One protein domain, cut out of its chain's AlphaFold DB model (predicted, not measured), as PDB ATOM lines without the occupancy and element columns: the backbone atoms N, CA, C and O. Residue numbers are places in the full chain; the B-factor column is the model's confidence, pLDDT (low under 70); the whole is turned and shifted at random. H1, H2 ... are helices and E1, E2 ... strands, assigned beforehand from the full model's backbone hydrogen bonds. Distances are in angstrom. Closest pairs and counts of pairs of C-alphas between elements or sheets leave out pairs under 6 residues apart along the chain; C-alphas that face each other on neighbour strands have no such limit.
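AT A GLANCE: This is residues 10 to 113 of the 119 residues of an uncharacterized protein of Gemmatimonadetes bacterium (UniProt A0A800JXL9). A small three-stranded sheet has H2 slantwise over one face and its other face bare; H1 starts near H2 and reaches out as a long arm, with short H3 packed on it, and residues 30 to 35 stick out past it. The printed part has 104 residues, in the order H1, E1, H2, E2, E3, H3. The antiparallel sheet runs E1, E3, E2, and the class is mixed, helices and strands. It is only just compact, close to loose, with a radius of gyration of the C-alphas of 15.1 A, and spans 46 by 28 by 26 A.

HOW THE PARTS SIT: H1, residues 10 to 30, only just touches H2, residues 58 to 76, with 3 pairs of C-alphas within 8 A, the closest those of Arg 14 and Leu 71, 6.4 A; residues 10 to 14 and 67 to 71 alone take part. With residues 18 to 25 alone, H1 touches H3, residues 107 to 112, at a steep tilt of 59 degrees; the closest C-alphas are those of Ala 25 and Val 107, 5.7 A. E1, residues 43 to 48, is antiparallel to E3, residues 93 to 99, with N 46 and O 95 within hydrogen-bond range at 2.8 A. E2, residues 81 to 85, forms a hairpin with E3, with N 84 and O 96 at 2.9 A. H2 is on the sheet at a height of 8.6 A, over E3 and E2, in two layers, helix on one face of a sheet; its closest C-alphas to E2 are those of Thr 65 and Phe 83, 6.9 A. E1, H2, E2 is a split strand-helix-strand unit, E3 lying between its strands, with a right-handed crossover. In H1, H2 and H3 every O i to N i+4 pair is within hydrogen-bond range.

IN THESE COORDINATES: H1 begins at C-alpha 10 (39.858, -1.095, -22.910) and is 30.4 A long; E1 is 16.8 A, H2 25.5 A, E2 13.2 A, E3 19.6 A and H3 8.6 A, ending at C-alpha 112 (44.788, 13.150, -9.696).

THE WHOLE: The C-alphas of Glu 33 and Ala 59 are the two farthest apart, 47.8 A. The printed part has no cut, and the link from H1 to E1, 12 residues, is long. The mean pLDDT of the printed part is 86.8, and residues 102 to 103 are under 70.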
ATOM      1  N   ALA A  10      39.712  -1.345 -24.343       76.50
ATOM      2  CA  ALA A  10      39.858  -1.095 -22.910       76.50
ATOM      3  C   ALA A  10      40.531   0.259 -22.625       76.50
ATOM      4  O   ALA A  10      39.998   1.065 -21.864       76.50
ATOM      5  N   GLU A  11      41.639   0.576 -23.305       81.31
ATOM      6  CA  GLU A  11      42.322   1.874 -23.160       81.31
ATOM      7  C   GLU A  11      41.423   3.048 -23.567       81.31
ATOM      8  O   GLU A  11      41.440   4.106 -22.934       81.31
ATOM      9  N   ARG A  12      40.600   2.867 -24.605       84.50
ATOM     10  CA  ARG A  12      39.647   3.895 -25.042       84.50
ATOM     11  C   ARG A  12      38.516   4.089 -24.038       84.50
ATOM     12  O   ARG A  12      38.140   5.231 -23.787       84.50
ATOM     13  N   LEU A  13      37.974   3.004 -23.482       85.00
ATOM     14  CA  LEU A  13      36.934   3.073 -22.456       85.00
ATOM     15  C   LEU A  13      37.473   3.766 -21.201       85.00
ATOM     16  O   LEU A  13      36.846   4.700 -20.706       85.00
ATOM     17  N   ARG A  14      38.682   3.396 -20.772       86.31
ATOM     18  CA  ARG A  14      39.408   4.070 -19.691       86.31
ATOM     19  C   ARG A  14      39.565   5.562 -19.948       86.31
ATOM     20  O   ARG A  14      39.194   6.372 -19.104       86.31
ATOM     21  N   GLY A  15      40.066   5.931 -21.126       88.62
ATOM     22  CA  GLY A  15      40.210   7.333 -21.514       88.62
ATOM     23  C   GLY A  15      38.881   8.088 -21.475       88.62
ATOM     24  O   GLY A  15      38.836   9.213 -20.993       88.62
ATOM     25  N   ALA A  16      37.785   7.462 -21.914       90.56
ATOM     26  CA  ALA A  16      36.460   8.074 -21.871       90.56
ATOM     27  C   ALA A  16      35.955   8.308 -20.437       90.56
ATOM     28  O   ALA A  16      35.405   9.375 -20.167       90.56
ATOM     29  N   VAL A  17      36.158   7.352 -19.522       90.81
ATOM     30  CA  VAL A  17      35.781   7.522 -18.106       90.81
ATOM     31  C   VAL A  17      36.619   8.615 -17.448       90.81
ATOM     32  O   VAL A  17      36.059   9.484 -16.785       90.81
ATOM     33  N   LEU A  18      37.931   8.650 -17.688       90.69
ATOM     34  CA  LEU A  18      38.785   9.711 -17.147       90.69
ATOM     35  C   LEU A  18      38.402  11.091 -17.685       90.69
ATOM     36  O   LEU A  18      38.256  12.022 -16.903       90.69
ATOM     37  N   SER A  19      38.141  11.220 -18.988       91.56
ATOM     38  CA  SER A  19      37.667  12.486 -19.557       91.56
ATOM     39  C   SER A  19      36.310  12.925 -18.993       91.56
ATOM     40  O   SER A  19      36.062  14.125 -18.879       91.56
ATOM     41  N   LEU A  20      35.426  11.986 -18.629       92.19
ATOM     42  CA  LEU A  20      34.177  12.308 -17.933       92.19
ATOM     43  C   LEU A  20      34.457  12.874 -16.535       92.19
ATOM     44  O   LEU A  20      33.861  13.885 -16.168       92.19
ATOM     45  N   LEU A  21      35.367  12.255 -15.781       92.44
ATOM     46  CA  LEU A  21      35.764  12.728 -14.453       92.44
ATOM     47  C   LEU A  21      36.449  14.103 -14.529       92.44
ATOM     48  O   LEU A  21      36.092  15.000 -13.775       92.44
ATOM     49  N   GLU A  22      37.349  14.326 -15.488       92.75
ATOM     50  CA  GLU A  22      37.984  15.634 -15.722       92.75
ATOM     51  C   GLU A  22      36.953  16.730 -16.029       92.75
ATOM     52  O   GLU A  22      36.996  17.816 -15.447       92.75
ATOM     53  N   ALA A  23      35.990  16.442 -16.911       93.50
ATOM     54  CA  ALA A  23      34.894  17.365 -17.204       93.50
ATOM     55  C   ALA A  23      34.017  17.617 -15.968       93.50
ATOM     56  O   ALA A  23      33.541  18.733 -15.757       93.50
ATOM     57  N   GLY A  24      33.830  16.590 -15.139       92.31
ATOM     58  CA  GLY A  24      33.154  16.694 -13.857       92.31
ATOM     59  C   GLY A  24      33.863  17.636 -12.887       92.31
ATOM     60  O   GLY A  24      33.231  18.538 -12.346       92.31
ATOM     61  N   ALA A  25      35.180  17.490 -12.731       91.88
ATOM     62  CA  ALA A  25      35.987  18.355 -11.876       91.88
ATOM     63  C   ALA A  25      35.914  19.819 -12.335       91.88
ATOM     64  O   ALA A  25      35.739  20.715 -11.512       91.88
ATOM     65  N   ALA A  26      35.982  20.061 -13.649       91.31
ATOM     66  CA  ALA A  26      35.824  21.401 -14.211       91.31
ATOM     67  C   ALA A  26      34.447  22.005 -13.877       91.31
ATOM     68  O   ALA A  26      34.360  23.159 -13.466       91.31
ATOM     69  N   LEU A  27      33.371  21.214 -13.971       91.88
ATOM     70  CA  LEU A  27      32.025  21.664 -13.606       91.88
ATOM     71  C   LEU A  27      31.901  22.001 -12.108       91.88
ATOM     72  O   LEU A  27      31.260  22.990 -11.743       91.88
ATOM     73  N   GLU A  28      32.503  21.201 -11.225       93.62
ATOM     74  CA  GLU A  28      32.511  21.490  -9.785       93.62
ATOM     75  C   GLU A  28      33.280  22.777  -9.454       93.62
ATOM     76  O   GLU A  28      32.862  23.537  -8.575       93.62
ATOM     77  N   GLN A  29      34.381  23.038 -10.165       90.38
ATOM     78  CA  GLN A  29      35.166  24.265 -10.020       90.38
ATOM     79  C   GLN A  29      34.381  25.493 -10.494       90.38
ATOM     80  O   GLN A  29      34.257  26.461  -9.739       90.38
ATOM     81  N   ASP A  30      33.775  25.427 -11.682       91.94
ATOM     82  CA  ASP A  30      32.999  26.527 -12.274       91.94
ATOM     83  C   ASP A  30      31.773  26.915 -11.430       91.94
ATOM     84  O   ASP A  30      31.326  28.063 -11.444       91.94
ATOM     85  N   THR A  31      31.213  25.968 -10.673       90.38
ATOM     86  CA  THR A  31      30.013  26.187  -9.847       90.38
ATOM     87  C   THR A  31      30.316  26.551  -8.389       90.38
ATOM     88  O   THR A  31      29.389  26.852  -7.632       90.38
ATOM     89  N   SER A  32      31.593  26.572  -7.995       86.44
ATOM     90  CA  SER A  32      32.032  26.617  -6.593       86.44
ATOM     91  C   SER A  32      31.586  27.849  -5.790       86.44
ATOM     92  O   SER A  32      31.345  27.722  -4.591       86.44
ATOM     93  N   GLU A  33      31.437  29.020  -6.417       85.62
ATOM     94  CA  GLU A  33      31.168  30.280  -5.700       85.62
ATOM     95  C   GLU A  33      29.676  30.580  -5.474       85.62
ATOM     96  O   GLU A  33      29.321  31.212  -4.481       85.62
ATOM     97  N   ASN A  34      28.790  30.147  -6.378       81.44
ATOM     98  CA  ASN A  34      27.380  30.572  -6.373       81.44
ATOM     99  C   ASN A  34      26.408  29.464  -5.959       81.44
ATOM    100  O   ASN A  34      25.462  29.713  -5.214       81.44
ATOM    101  N   ASN A  35      26.605  28.250  -6.475       85.62
ATOM    102  CA  ASN A  35      25.753  27.097  -6.195       85.62
ATOM    103  C   ASN A  35      26.572  25.819  -6.422       85.62
ATOM    104  O   ASN A  35      26.495  25.245  -7.512       85.62
ATOM    105  N   PRO A  36      27.404  25.420  -5.445       85.88
ATOM    106  CA  PRO A  36      28.404  24.382  -5.642       85.88
ATOM    107  C   PRO A  36      27.736  23.051  -5.970       85.88
ATOM    108  O   PRO A  36      26.992  22.493  -5.163       85.88
ATOM    109  N   VAL A  37      28.029  22.532  -7.159       88.50
ATOM    110  CA  VAL A  37      27.651  21.174  -7.545       88.50
ATOM    111  C   VAL A  37      28.747  20.215  -7.082       88.50
ATOM    112  O   VAL A  37      29.934  20.553  -7.065       88.50
ATOM    113  N   ARG A  38      28.329  19.015  -6.675       87.88
ATOM    114  CA  ARG A  38      29.206  17.874  -6.411       87.88
ATOM    115  C   ARG A  38      28.697  16.675  -7.194       87.88
ATOM    116  O   ARG A  38      27.501  16.379  -7.172       87.88
ATOM    117  N   LEU A  39      29.595  16.022  -7.908       88.88
ATOM    118  CA  LEU A  39      29.346  14.819  -8.674       88.88
ATOM    119  C   LEU A  39      29.595  13.608  -7.787       88.88
ATOM    120  O   LEU A  39      30.694  13.387  -7.286       88.88
ATOM    121  N   GLY A  40      28.556  12.795  -7.631       88.25
ATOM    122  CA  GLY A  40      28.718  11.453  -7.099       88.25
ATOM    123  C   GLY A  40      29.467  10.592  -8.113       88.25
ATOM    124  O   GLY A  40      29.055  10.501  -9.268       88.25
ATOM    125  N   VAL A  41      30.548   9.959  -7.668       90.69
ATOM    126  CA  VAL A  41      31.384   9.060  -8.485       90.69
ATOM    127  C   VAL A  41      31.318   7.604  -8.018       90.69
ATOM    128  O   VAL A  41      31.960   6.741  -8.593       90.69
ATOM    129  N   GLY A  42      30.504   7.301  -7.003       90.50
ATOM    130  CA  GLY A  42      30.325   5.935  -6.501       90.50
ATOM    131  C   GLY A  42      29.429   5.046  -7.369       90.50
ATOM    132  O   GLY A  42      29.305   3.857  -7.090       90.50
ATOM    133  N   GLU A  43      28.780   5.589  -8.405       92.12
ATOM    134  CA  GLU A  43      27.842   4.845  -9.249       92.12
ATOM    135  C   GLU A  43      27.965   5.243 -10.727       92.12
ATOM    136  O   GLU A  43      28.091   6.422 -11.063       92.12
ATOM    137  N   MET A  44      27.884   4.260 -11.630       92.31
ATOM    138  CA  MET A  44      27.883   4.472 -13.081       92.31
ATOM    139  C   MET A  44      26.897   3.537 -13.782       92.31
ATOM    140  O   MET A  44      26.718   2.388 -13.391       92.31
ATOM    141  N   ILE A  45      26.279   4.013 -14.868       93.00
ATOM    142  CA  ILE A  45      25.380   3.208 -15.704       93.00
ATOM    143  C   ILE A  45      25.954   3.095 -17.114       93.00
ATOM    144  O   ILE A  45      26.147   4.098 -17.804       93.00
ATOM    145  N   PHE A  46      26.159   1.861 -17.572       91.00
ATOM    146  CA  PHE A  46      26.605   1.541 -18.925       91.00
ATOM    147  C   PHE A  46      25.443   0.988 -19.732       91.00
ATOM    148  O   PHE A  46      24.792   0.033 -19.317       91.00
ATOM    149  N   ARG A  47      25.191   1.561 -20.911       91.12
ATOM    150  CA  ARG A  47      24.122   1.116 -21.812       91.12
ATOM    151  C   ARG A  47      24.687   0.683 -23.160       91.12
ATOM    152  O   ARG A  47      25.110   1.514 -23.966       91.12
ATOM    153  N   PHE A  48      24.591  -0.607 -23.448       87.75
ATOM    154  CA  PHE A  48      25.065  -1.220 -24.686       87.75
ATOM    155  C   PHE A  48      23.926  -1.286 -25.699       87.75
ATOM    156  O   PHE A  48      23.059  -2.156 -25.652       87.75
ATOM    157  N   SER A  49      23.896  -0.304 -26.603       82.88
ATOM    158  CA  SER A  49      22.770  -0.094 -27.524       82.88
ATOM    159  C   SER A  49      22.706  -1.111 -28.669       82.88
ATOM    160  O   SER A  49      21.621  -1.348 -29.203       82.88
ATOM    161  N   ASP A  50      23.841  -1.707 -29.044       82.50
ATOM    162  CA  ASP A  50      23.901  -2.738 -30.081       82.50
ATOM    163  C   ASP A  50      23.646  -4.122 -29.481       82.50
ATOM    164  O   ASP A  50      24.510  -4.752 -28.879       82.50
ATOM    165  N   ARG A  51      22.416  -4.585 -29.675       72.88
ATOM    166  CA  ARG A  51      21.890  -5.826 -29.104       72.88
ATOM    167  C   ARG A  51      22.350  -7.075 -29.849       72.88
ATOM    168  O   ARG A  51      22.184  -8.175 -29.331       72.88
ATOM    169  N   LEU A  52      22.840  -6.907 -31.079       72.56
ATOM    170  CA  LEU A  52      23.391  -8.000 -31.874       72.56
ATOM    171  C   LEU A  52      24.852  -8.238 -31.494       72.56
ATOM    172  O   LEU A  52      25.277  -9.387 -31.446       72.56
ATOM    173  N   ALA A  53      25.588  -7.164 -31.195       71.75
ATOM    174  CA  ALA A  53      26.954  -7.253 -30.689       71.75
ATOM    175  C   ALA A  53      27.007  -7.662 -29.207       71.75
ATOM    176  O   ALA A  53      27.885  -8.422 -28.817       71.75
ATOM    177  N   VAL A  54      26.060  -7.179 -28.395       78.69
ATOM    178  CA  VAL A  54      25.982  -7.459 -26.956       78.69
ATOM    179  C   VAL A  54      24.563  -7.916 -26.604       78.69
ATOM    180  O   VAL A  54      23.696  -7.095 -26.272       78.69
ATOM    181  N   PRO A  55      24.272  -9.222 -26.711       77.81
ATOM    182  CA  PRO A  55      22.973  -9.744 -26.324       77.81
ATOM    183  C   PRO A  55      22.829  -9.704 -24.796       77.81
ATOM    184  O   PRO A  55      23.787  -9.945 -24.069       77.81
ATOM    185  N   ALA A  56      21.623  -9.438 -24.291       78.38
ATOM    186  CA  ALA A  56      21.327  -9.415 -22.854       78.38
ATOM    187  C   ALA A  56      21.256 -10.843 -22.265       78.38
ATOM    188  O   ALA A  56      20.205 -11.301 -21.827       78.38
ATOM    189  N   THR A  57      22.375 -11.562 -22.325       83.88
ATOM    190  CA  THR A  57      22.557 -12.943 -21.851       83.88
ATOM    191  C   THR A  57      23.500 -12.980 -20.658       83.88
ATOM    192  O   THR A  57      24.245 -12.026 -20.438       83.88
ATOM    193  N   ASP A  58      23.506 -14.099 -19.931       88.19
ATOM    194  CA  ASP A  58      24.404 -14.280 -18.789       88.19
ATOM    195  C   ASP A  58      25.878 -14.245 -19.173       88.19
ATOM    196  O   ASP A  58      26.633 -13.474 -18.597       88.19
ATOM    197  N   ALA A  59      26.252 -14.943 -20.243       88.00
ATOM    198  CA  ALA A  59      27.626 -14.937 -20.735       88.00
ATOM    199  C   ALA A  59      28.126 -13.526 -21.103       88.00
ATOM    200  O   ALA A  59      29.235 -13.153 -20.739       88.00
ATOM    201  N   ALA A  60      27.305 -12.730 -21.798       86.19
ATOM    202  CA  ALA A  60      27.684 -11.370 -22.185       86.19
ATOM    203  C   ALA A  60      27.785 -10.428 -20.980       86.19
ATOM    204  O   ALA A  60      28.607  -9.517 -20.971       86.19
ATOM    205  N   PHE A  61      26.935 -10.629 -19.974       89.31
ATOM    206  CA  PHE A  61      27.027  -9.873 -18.736       89.31
ATOM    207  C   PHE A  61      28.312 -10.193 -17.989       89.31
ATOM    208  O   PHE A  61      29.040  -9.255 -17.702       89.31
ATOM    209  N   ASP A  62      28.613 -11.474 -17.763       90.12
ATOM    210  CA  ASP A  62      29.819 -11.902 -17.048       90.12
ATOM    211  C   ASP A  62      31.091 -11.396 -17.751       90.12
ATOM    212  O   ASP A  62      32.012 -10.893 -17.111       90.12
ATOM    213  N   GLU A  63      31.138 -11.477 -19.086       88.38
ATOM    214  CA  GLU A  63      32.251 -10.947 -19.881       88.38
ATOM    215  C   GLU A  63      32.420  -9.432 -19.688       88.38
ATOM    216  O   GLU A  63      33.527  -8.954 -19.445       88.38
ATOM    217  N   ILE A  64      31.323  -8.673 -19.744       88.69
ATOM    218  CA  ILE A  64      31.370  -7.215 -19.606       88.69
ATOM    219  C   ILE A  64      31.690  -6.797 -18.174       88.69
ATOM    220  O   ILE A  64      32.462  -5.857 -17.991       88.69
ATOM    221  N   THR A  65      31.121  -7.448 -17.159       92.06
ATOM    222  CA  THR A  65      31.400  -7.097 -15.764       92.06
ATOM    223  C   THR A  65      32.862  -7.347 -15.420       92.06
ATOM    224  O   THR A  65      33.454  -6.472 -14.806       92.06
ATOM    225  N   ASN A  66      33.483  -8.426 -15.911       90.19
ATOM    226  CA  ASN A  66      34.926  -8.652 -15.733       90.19
ATOM    227  C   ASN A  66      35.774  -7.508 -16.327       90.19
ATOM    228  O   ASN A  66      36.739  -7.044 -15.717       90.19
ATOM    229  N   GLU A  67      35.412  -7.008 -17.512       88.81
ATOM    230  CA  GLU A  67      36.110  -5.869 -18.127       88.81
ATOM    231  C   GLU A  67      35.884  -4.561 -17.350       88.81
ATOM    232  O   GLU A  67      36.807  -3.756 -17.196       88.81
ATOM    233  N   LEU A  68      34.669  -4.346 -16.836       91.62
ATOM    234  CA  LEU A  68      34.350  -3.190 -15.997       91.62
ATOM    235  C   LEU A  68      35.061  -3.257 -14.637       91.62
ATOM    236  O   LEU A  68      35.533  -2.227 -14.167       91.62
ATOM    237  N   GLU A  69      35.201  -4.436 -14.031       91.50
ATOM    238  CA  GLU A  69      35.979  -4.643 -12.802       91.50
ATOM    239  C   GLU A  69      37.448  -4.276 -12.998       91.50
ATOM    240  O   GLU A  69      38.013  -3.550 -12.177       91.50
ATOM    241  N   ASN A  70      38.059  -4.706 -14.105       88.75
ATOM    242  CA  ASN A  70      39.437  -4.341 -14.438       88.75
ATOM    243  C   ASN A  70      39.594  -2.823 -14.609       88.75
ATOM    244  O   ASN A  70      40.543  -2.225 -14.097       88.75
ATOM    245  N   LEU A  71      38.645  -2.190 -15.304       90.31
ATOM    246  CA  LEU A  71      38.606  -0.738 -15.476       90.31
ATOM    247  C   LEU A  71      38.475  -0.008 -14.133       90.31
ATOM    248  O   LEU A  71      39.207   0.947 -13.875       90.31
ATOM    249  N   PHE A  72      37.538  -0.435 -13.287       90.50
ATOM    250  CA  PHE A  72      37.304   0.199 -11.998       90.50
ATOM    251  C   PHE A  72      38.448  -0.032 -11.023       90.50
ATOM    252  O   PHE A  72      38.793   0.896 -10.303       90.50
ATOM    253  N   SER A  73      39.103  -1.189 -11.063       88.88
ATOM    254  CA  SER A  73      40.288  -1.456 -10.244       88.88
ATOM    255  C   SER A  73      41.439  -0.500 -10.573       88.88
ATOM    256  O   SER A  73      42.175  -0.058  -9.691       88.88
ATOM    257  N   ASP A  74      41.589  -0.125 -11.845       87.44
ATOM    258  CA  ASP A  74      42.612   0.837 -12.260       87.44
ATOM    259  C   ASP A  74      42.318   2.270 -11.773       87.44
ATOM    260  O   ASP A  74      43.240   2.992 -11.386       87.44
ATOM    261  N   ILE A  75      41.042   2.670 -11.754       88.94
ATOM    262  CA  ILE A  75      40.614   4.035 -11.399       88.94
ATOM    263  C   ILE A  75      40.409   4.198  -9.883       88.94
ATOM    264  O   ILE A  75      40.867   5.176  -9.296       88.94
ATOM    265  N   TYR A  76      39.734   3.242  -9.248       88.12
ATOM    266  CA  TYR A  76      39.299   3.274  -7.847       88.12
ATOM    267  C   TYR A  76      40.176   2.415  -6.917       88.12
ATOM    268  O   TYR A  76      39.934   2.386  -5.707       88.12
ATOM    269  N   GLY A  77      41.201   1.730  -7.440       86.62
ATOM    270  CA  GLY A  77      42.075   0.852  -6.657       86.62
ATOM    271  C   GLY A  77      41.370  -0.431  -6.213       86.62
ATOM    272  O   GLY A  77      40.592  -1.002  -6.963       86.62
ATOM    273  N   ASP A  78      41.605  -0.875  -4.978       85.38
ATOM    274  CA  ASP A  78      41.061  -2.134  -4.431       85.38
ATOM    275  C   ASP A  78      39.555  -2.075  -4.077       85.38
ATOM    276  O   ASP A  78      39.041  -2.909  -3.330       85.38
ATOM    277  N   THR A  79      38.838  -1.070  -4.585       87.38
ATOM    278  CA  THR A  79      37.403  -0.896  -4.342       87.38
ATOM    279  C   THR A  79      36.627  -1.990  -5.071       87.38
ATOM    280  O   THR A  79      36.765  -2.161  -6.280       87.38
ATOM    281  N   GLN A  80      35.763  -2.698  -4.347       89.31
ATOM    282  CA  GLN A  80      34.856  -3.675  -4.947       89.31
ATOM    283  C   GLN A  80      33.640  -2.970  -5.551       89.31
ATOM    284  O   GLN A  80      33.190  -1.956  -5.026       89.31
ATOM    285  N   PHE A  81      33.086  -3.513  -6.632       92.38
ATOM    286  CA  PHE A  81      31.875  -2.991  -7.263       92.38
ATOM    287  C   PHE A  81      30.814  -4.087  -7.359       92.38
ATOM    288  O   PHE A  81      31.114  -5.223  -7.717       92.38
ATOM    289  N   GLU A  82      29.566  -3.736  -7.057       94.81
ATOM    290  CA  GLU A  82      28.395  -4.539  -7.397       94.81
ATOM    291  C   GLU A  82      27.897  -4.163  -8.789       94.81
ATOM    292  O   GLU A  82      27.825  -2.983  -9.143       94.81
ATOM    293  N   PHE A  83      27.509  -5.176  -9.564       95.12
ATOM    294  CA  PHE A  83      26.947  -5.007 -10.897       95.12
ATOM    295  C   PHE A  83      25.537  -5.574 -10.950       95.12
ATOM    296  O   PHE A  83      25.312  -6.753 -10.683       95.12
ATOM    297  N   GLU A  84      24.592  -4.746 -11.376       94.56
ATOM    298  CA  GLU A  84      23.203  -5.138 -11.573       94.56
ATOM    299  C   GLU A  84      22.794  -4.915 -13.030       94.56
ATOM    300  O   GLU A  84      23.064  -3.867 -13.627       94.56
ATOM    301  N   ARG A  85      22.091  -5.889 -13.620       91.88
ATOM    302  CA  ARG A  85      21.374  -5.647 -14.876       91.88
ATOM    303  C   ARG A  85      20.125  -4.846 -14.588       91.88
ATOM    304  O   ARG A  85      19.202  -5.337 -13.949       91.88
ATOM    305  N   VAL A  86      20.059  -3.660 -15.167       89.75
ATOM    306  CA  VAL A  86      18.884  -2.802 -15.065       89.75
ATOM    307  C   VAL A  86      18.140  -2.763 -16.397       89.75
ATOM    308  O   VAL A  86      18.724  -2.832 -17.479       89.75
ATOM    309  N   GLY A  87      16.816  -2.646 -16.335       83.19
ATOM    310  CA  GLY A  87      15.960  -2.600 -17.520       83.19
ATOM    311  C   GLY A  87      15.432  -3.965 -17.971       83.19
ATOM    312  O   GLY A  87      15.395  -4.931 -17.220       83.19
ATOM    313  N   HIS A  88      14.916  -4.019 -19.201       77.88
ATOM    314  CA  HIS A  88      14.160  -5.172 -19.694       77.88
ATOM    315  C   HIS A  88      15.069  -6.178 -20.413       77.88
ATOM    316  O   HIS A  88      15.879  -5.787 -21.247       77.88
ATOM    317  N   GLU A  89      14.835  -7.479 -20.218       70.81
ATOM    318  CA  GLU A  89      15.554  -8.576 -20.903       70.81
ATOM    319  C   GLU A  89      15.516  -8.481 -22.442       70.81
ATOM    320  O   GLU A  89      16.432  -8.890 -23.150       70.81
ATOM    321  N   ARG A  90      14.440  -7.902 -22.989       76.12
ATOM    322  CA  ARG A  90      14.273  -7.637 -24.424       76.12
ATOM    323  C   ARG A  90      14.712  -6.225 -24.807       76.12
ATOM    324  O   ARG A  90      14.302  -5.744 -25.864       76.12
ATOM    325  N   GLY A  91      15.512  -5.565 -23.984       78.81
ATOM    326  CA  GLY A  91      16.105  -4.257 -24.229       78.81
ATOM    327  C   GLY A  91      17.607  -4.334 -24.529       78.81
ATOM    328  O   GLY A  91      18.168  -5.424 -24.665       78.81
ATOM    329  N   PRO A  92      18.253  -3.171 -24.700       84.69
ATOM    330  CA  PRO A  92      19.706  -3.040 -24.621       84.69
ATOM    331  C   PRO A  92      20.216  -3.551 -23.273       84.69
ATOM    332  O   PRO A  92      19.585  -3.262 -22.252       84.69
ATOM    333  N   LEU A  93      21.361  -4.238 -23.255       86.69
ATOM    334  CA  LEU A  93      22.011  -4.563 -21.990       86.69
ATOM    335  C   LEU A  93      22.381  -3.250 -21.297       86.69
ATOM    336  O   LEU A  93      23.068  -2.404 -21.874       86.69
ATOM    337  N   THR A  94      21.876  -3.062 -20.083       92.31
ATOM    338  CA  THR A  94      22.203  -1.909 -19.252       92.31
ATOM    339  C   THR A  94      22.699  -2.427 -17.916       92.31
ATOM    340  O   THR A  94      22.046  -3.269 -17.303       92.31
ATOM    341  N   ILE A  95      23.872  -1.963 -17.504       93.69
ATOM    342  CA  ILE A  95      24.543  -2.396 -16.282       93.69
ATOM    343  C   ILE A  95      24.681  -1.179 -15.380       93.69
ATOM    344  O   ILE A  95      25.247  -0.166 -15.796       93.69
ATOM    345  N   HIS A  96      24.151  -1.281 -14.168       95.69
ATOM    346  CA  HIS A  96      24.432  -0.355 -13.081       95.69
ATOM    347  C   HIS A  96      25.593  -0.925 -12.274       95.69
ATOM    348  O   HIS A  96      25.526  -2.060 -11.814       95.69
ATOM    349  N   ALA A  97      26.669  -0.156 -12.172       95.00
ATOM    350  CA  ALA A  97      27.823  -0.460 -11.347       95.00
ATOM    351  C   ALA A  97      27.814   0.462 -10.127       95.00
ATOM    352  O   ALA A  97      27.676   1.682 -10.282       95.00
ATOM    353  N   LYS A  98      27.980  -0.114  -8.938       94.62
ATOM    354  CA  LYS A  98      27.979   0.600  -7.662       94.62
ATOM    355  C   LYS A  98      29.181   0.190  -6.822       94.62
ATOM    356  O   LYS A  98      29.360  -0.993  -6.554       94.62
ATOM    357  N   GLY A  99      29.989   1.159  -6.404       91.62
ATOM    358  CA  GLY A  99      31.110   0.920  -5.502       91.62
ATOM    359  C   GLY A  99      30.621   0.454  -4.130       91.62
ATOM    360  O   GLY A  99      29.691   1.031  -3.563       91.62
ATOM    361  N   LEU A 100      31.247  -0.592  -3.602       86.81
ATOM    362  CA  LEU A 100      31.029  -1.100  -2.256       86.81
ATOM    363  C   LEU A 100      31.924  -0.344  -1.273       86.81
ATOM    364  O   LEU A 100      33.150  -0.407  -1.353       86.81
ATOM    365  N   GLY A 101      31.288   0.349  -0.330       74.81
ATOM    366  CA  GLY A 101      31.937   1.135   0.718       74.81
ATOM    367  C   GLY A 101      31.466   2.588   0.729       74.81
ATOM    368  O   GLY A 101      31.021   3.116  -0.287       74.81
ATOM    369  N   ASP A 102      31.597   3.251   1.878       63.47
ATOM    370  CA  ASP A 102      31.374   4.699   2.028       63.47
ATOM    371  C   ASP A 102      32.600   5.497   1.553       63.47
ATOM    372  O   ASP A 102      32.997   6.479   2.181       63.47
ATOM    373  N   GLY A 103      33.268   5.026   0.494       62.28
ATOM    374  CA  GLY A 103      34.500   5.629   0.014       62.28
ATOM    375  C   GLY A 103      34.278   7.112  -0.246       62.28
ATOM    376  O   GLY A 103      33.391   7.484  -1.015       62.28
ATOM    377  N   ASP A 104      35.077   7.959   0.407       71.81
ATOM    378  CA  ASP A 104      35.076   9.414   0.216       71.81
ATOM    379  C   ASP A 104      35.748   9.740  -1.132       71.81
ATOM    380  O   ASP A 104      36.807  10.365  -1.227       71.81
ATOM    381  N   TRP A 105      35.188   9.172  -2.201       85.69
ATOM    382  CA  TRP A 105      35.652   9.336  -3.562       85.69
ATOM    383  C   TRP A 105      35.262  10.725  -4.027       85.69
ATOM    384  O   TRP A 105      34.087  11.037  -4.226       85.69
ATOM    385  N   THR A 106      36.268  11.554  -4.249       88.38
ATOM    386  CA  THR A 106      36.090  12.848  -4.890       88.38
ATOM    387  C   THR A 106      36.526  12.754  -6.341       88.38
ATOM    388  O   THR A 106      37.445  12.007  -6.690       88.38
ATOM    389  N   VAL A 107      35.886  13.542  -7.206       88.75
ATOM    390  CA  VAL A 107      36.289  13.630  -8.615       88.75
ATOM    391  C   VAL A 107      37.767  14.023  -8.724       88.75
ATOM    392  O   VAL A 107      38.515  13.422  -9.492       88.75
ATOM    393  N   GLU A 108      38.214  14.978  -7.906       86.69
ATOM    394  CA  GLU A 108      39.614  15.411  -7.838       86.69
ATOM    395  C   GLU A 108      40.567  14.273  -7.437       86.69
ATOM    396  O   GLU A 108      41.621  14.104  -8.056       86.69
ATOM    397  N   GLY A 109      40.196  13.462  -6.441       86.38
ATOM    398  CA  GLY A 109      40.994  12.317  -6.004       86.38
ATOM    399  C   GLY A 109      41.200  11.304  -7.129       86.38
ATOM    400  O   GLY A 109      42.329  10.906  -7.419       86.38
ATOM    401  N   LEU A 110      40.125  10.976  -7.848       87.69
ATOM    402  CA  LEU A 110      40.180  10.025  -8.960       87.69
ATOM    403  C   LEU A 110      40.963  10.567 -10.166       87.69
ATOM    404  O   LEU A 110      41.738   9.829 -10.772       87.69
ATOM    405  N   VAL A 111      40.814  11.852 -10.508       86.44
ATOM    406  CA  VAL A 111      41.534  12.475 -11.637       86.44
ATOM    407  C   VAL A 111      43.025  12.636 -11.340       86.44
ATOM    408  O   VAL A 111      43.862  12.397 -12.210       86.44
ATOM    409  N   SER A 112      43.384  13.013 -10.111       83.12
ATOM    410  CA  SER A 112      44.788  13.150  -9.696       83.12
ATOM    411  C   SER A 112      45.503  11.805  -9.517       83.12
ATOM    412  O   SER A 112      46.729  11.774  -9.383       83.12
ATOM    413  N   GLY A 113      44.757  10.692  -9.517       73.50
ATOM    414  CA  GLY A 113      45.271   9.359  -9.205       73.50
ATOM    415  C   GLY A 113      45.571   9.163  -7.716       73.50
ATOM    416  O   GLY A 113      46.237   8.190  -7.346       73.50
TER     417      GLY A 113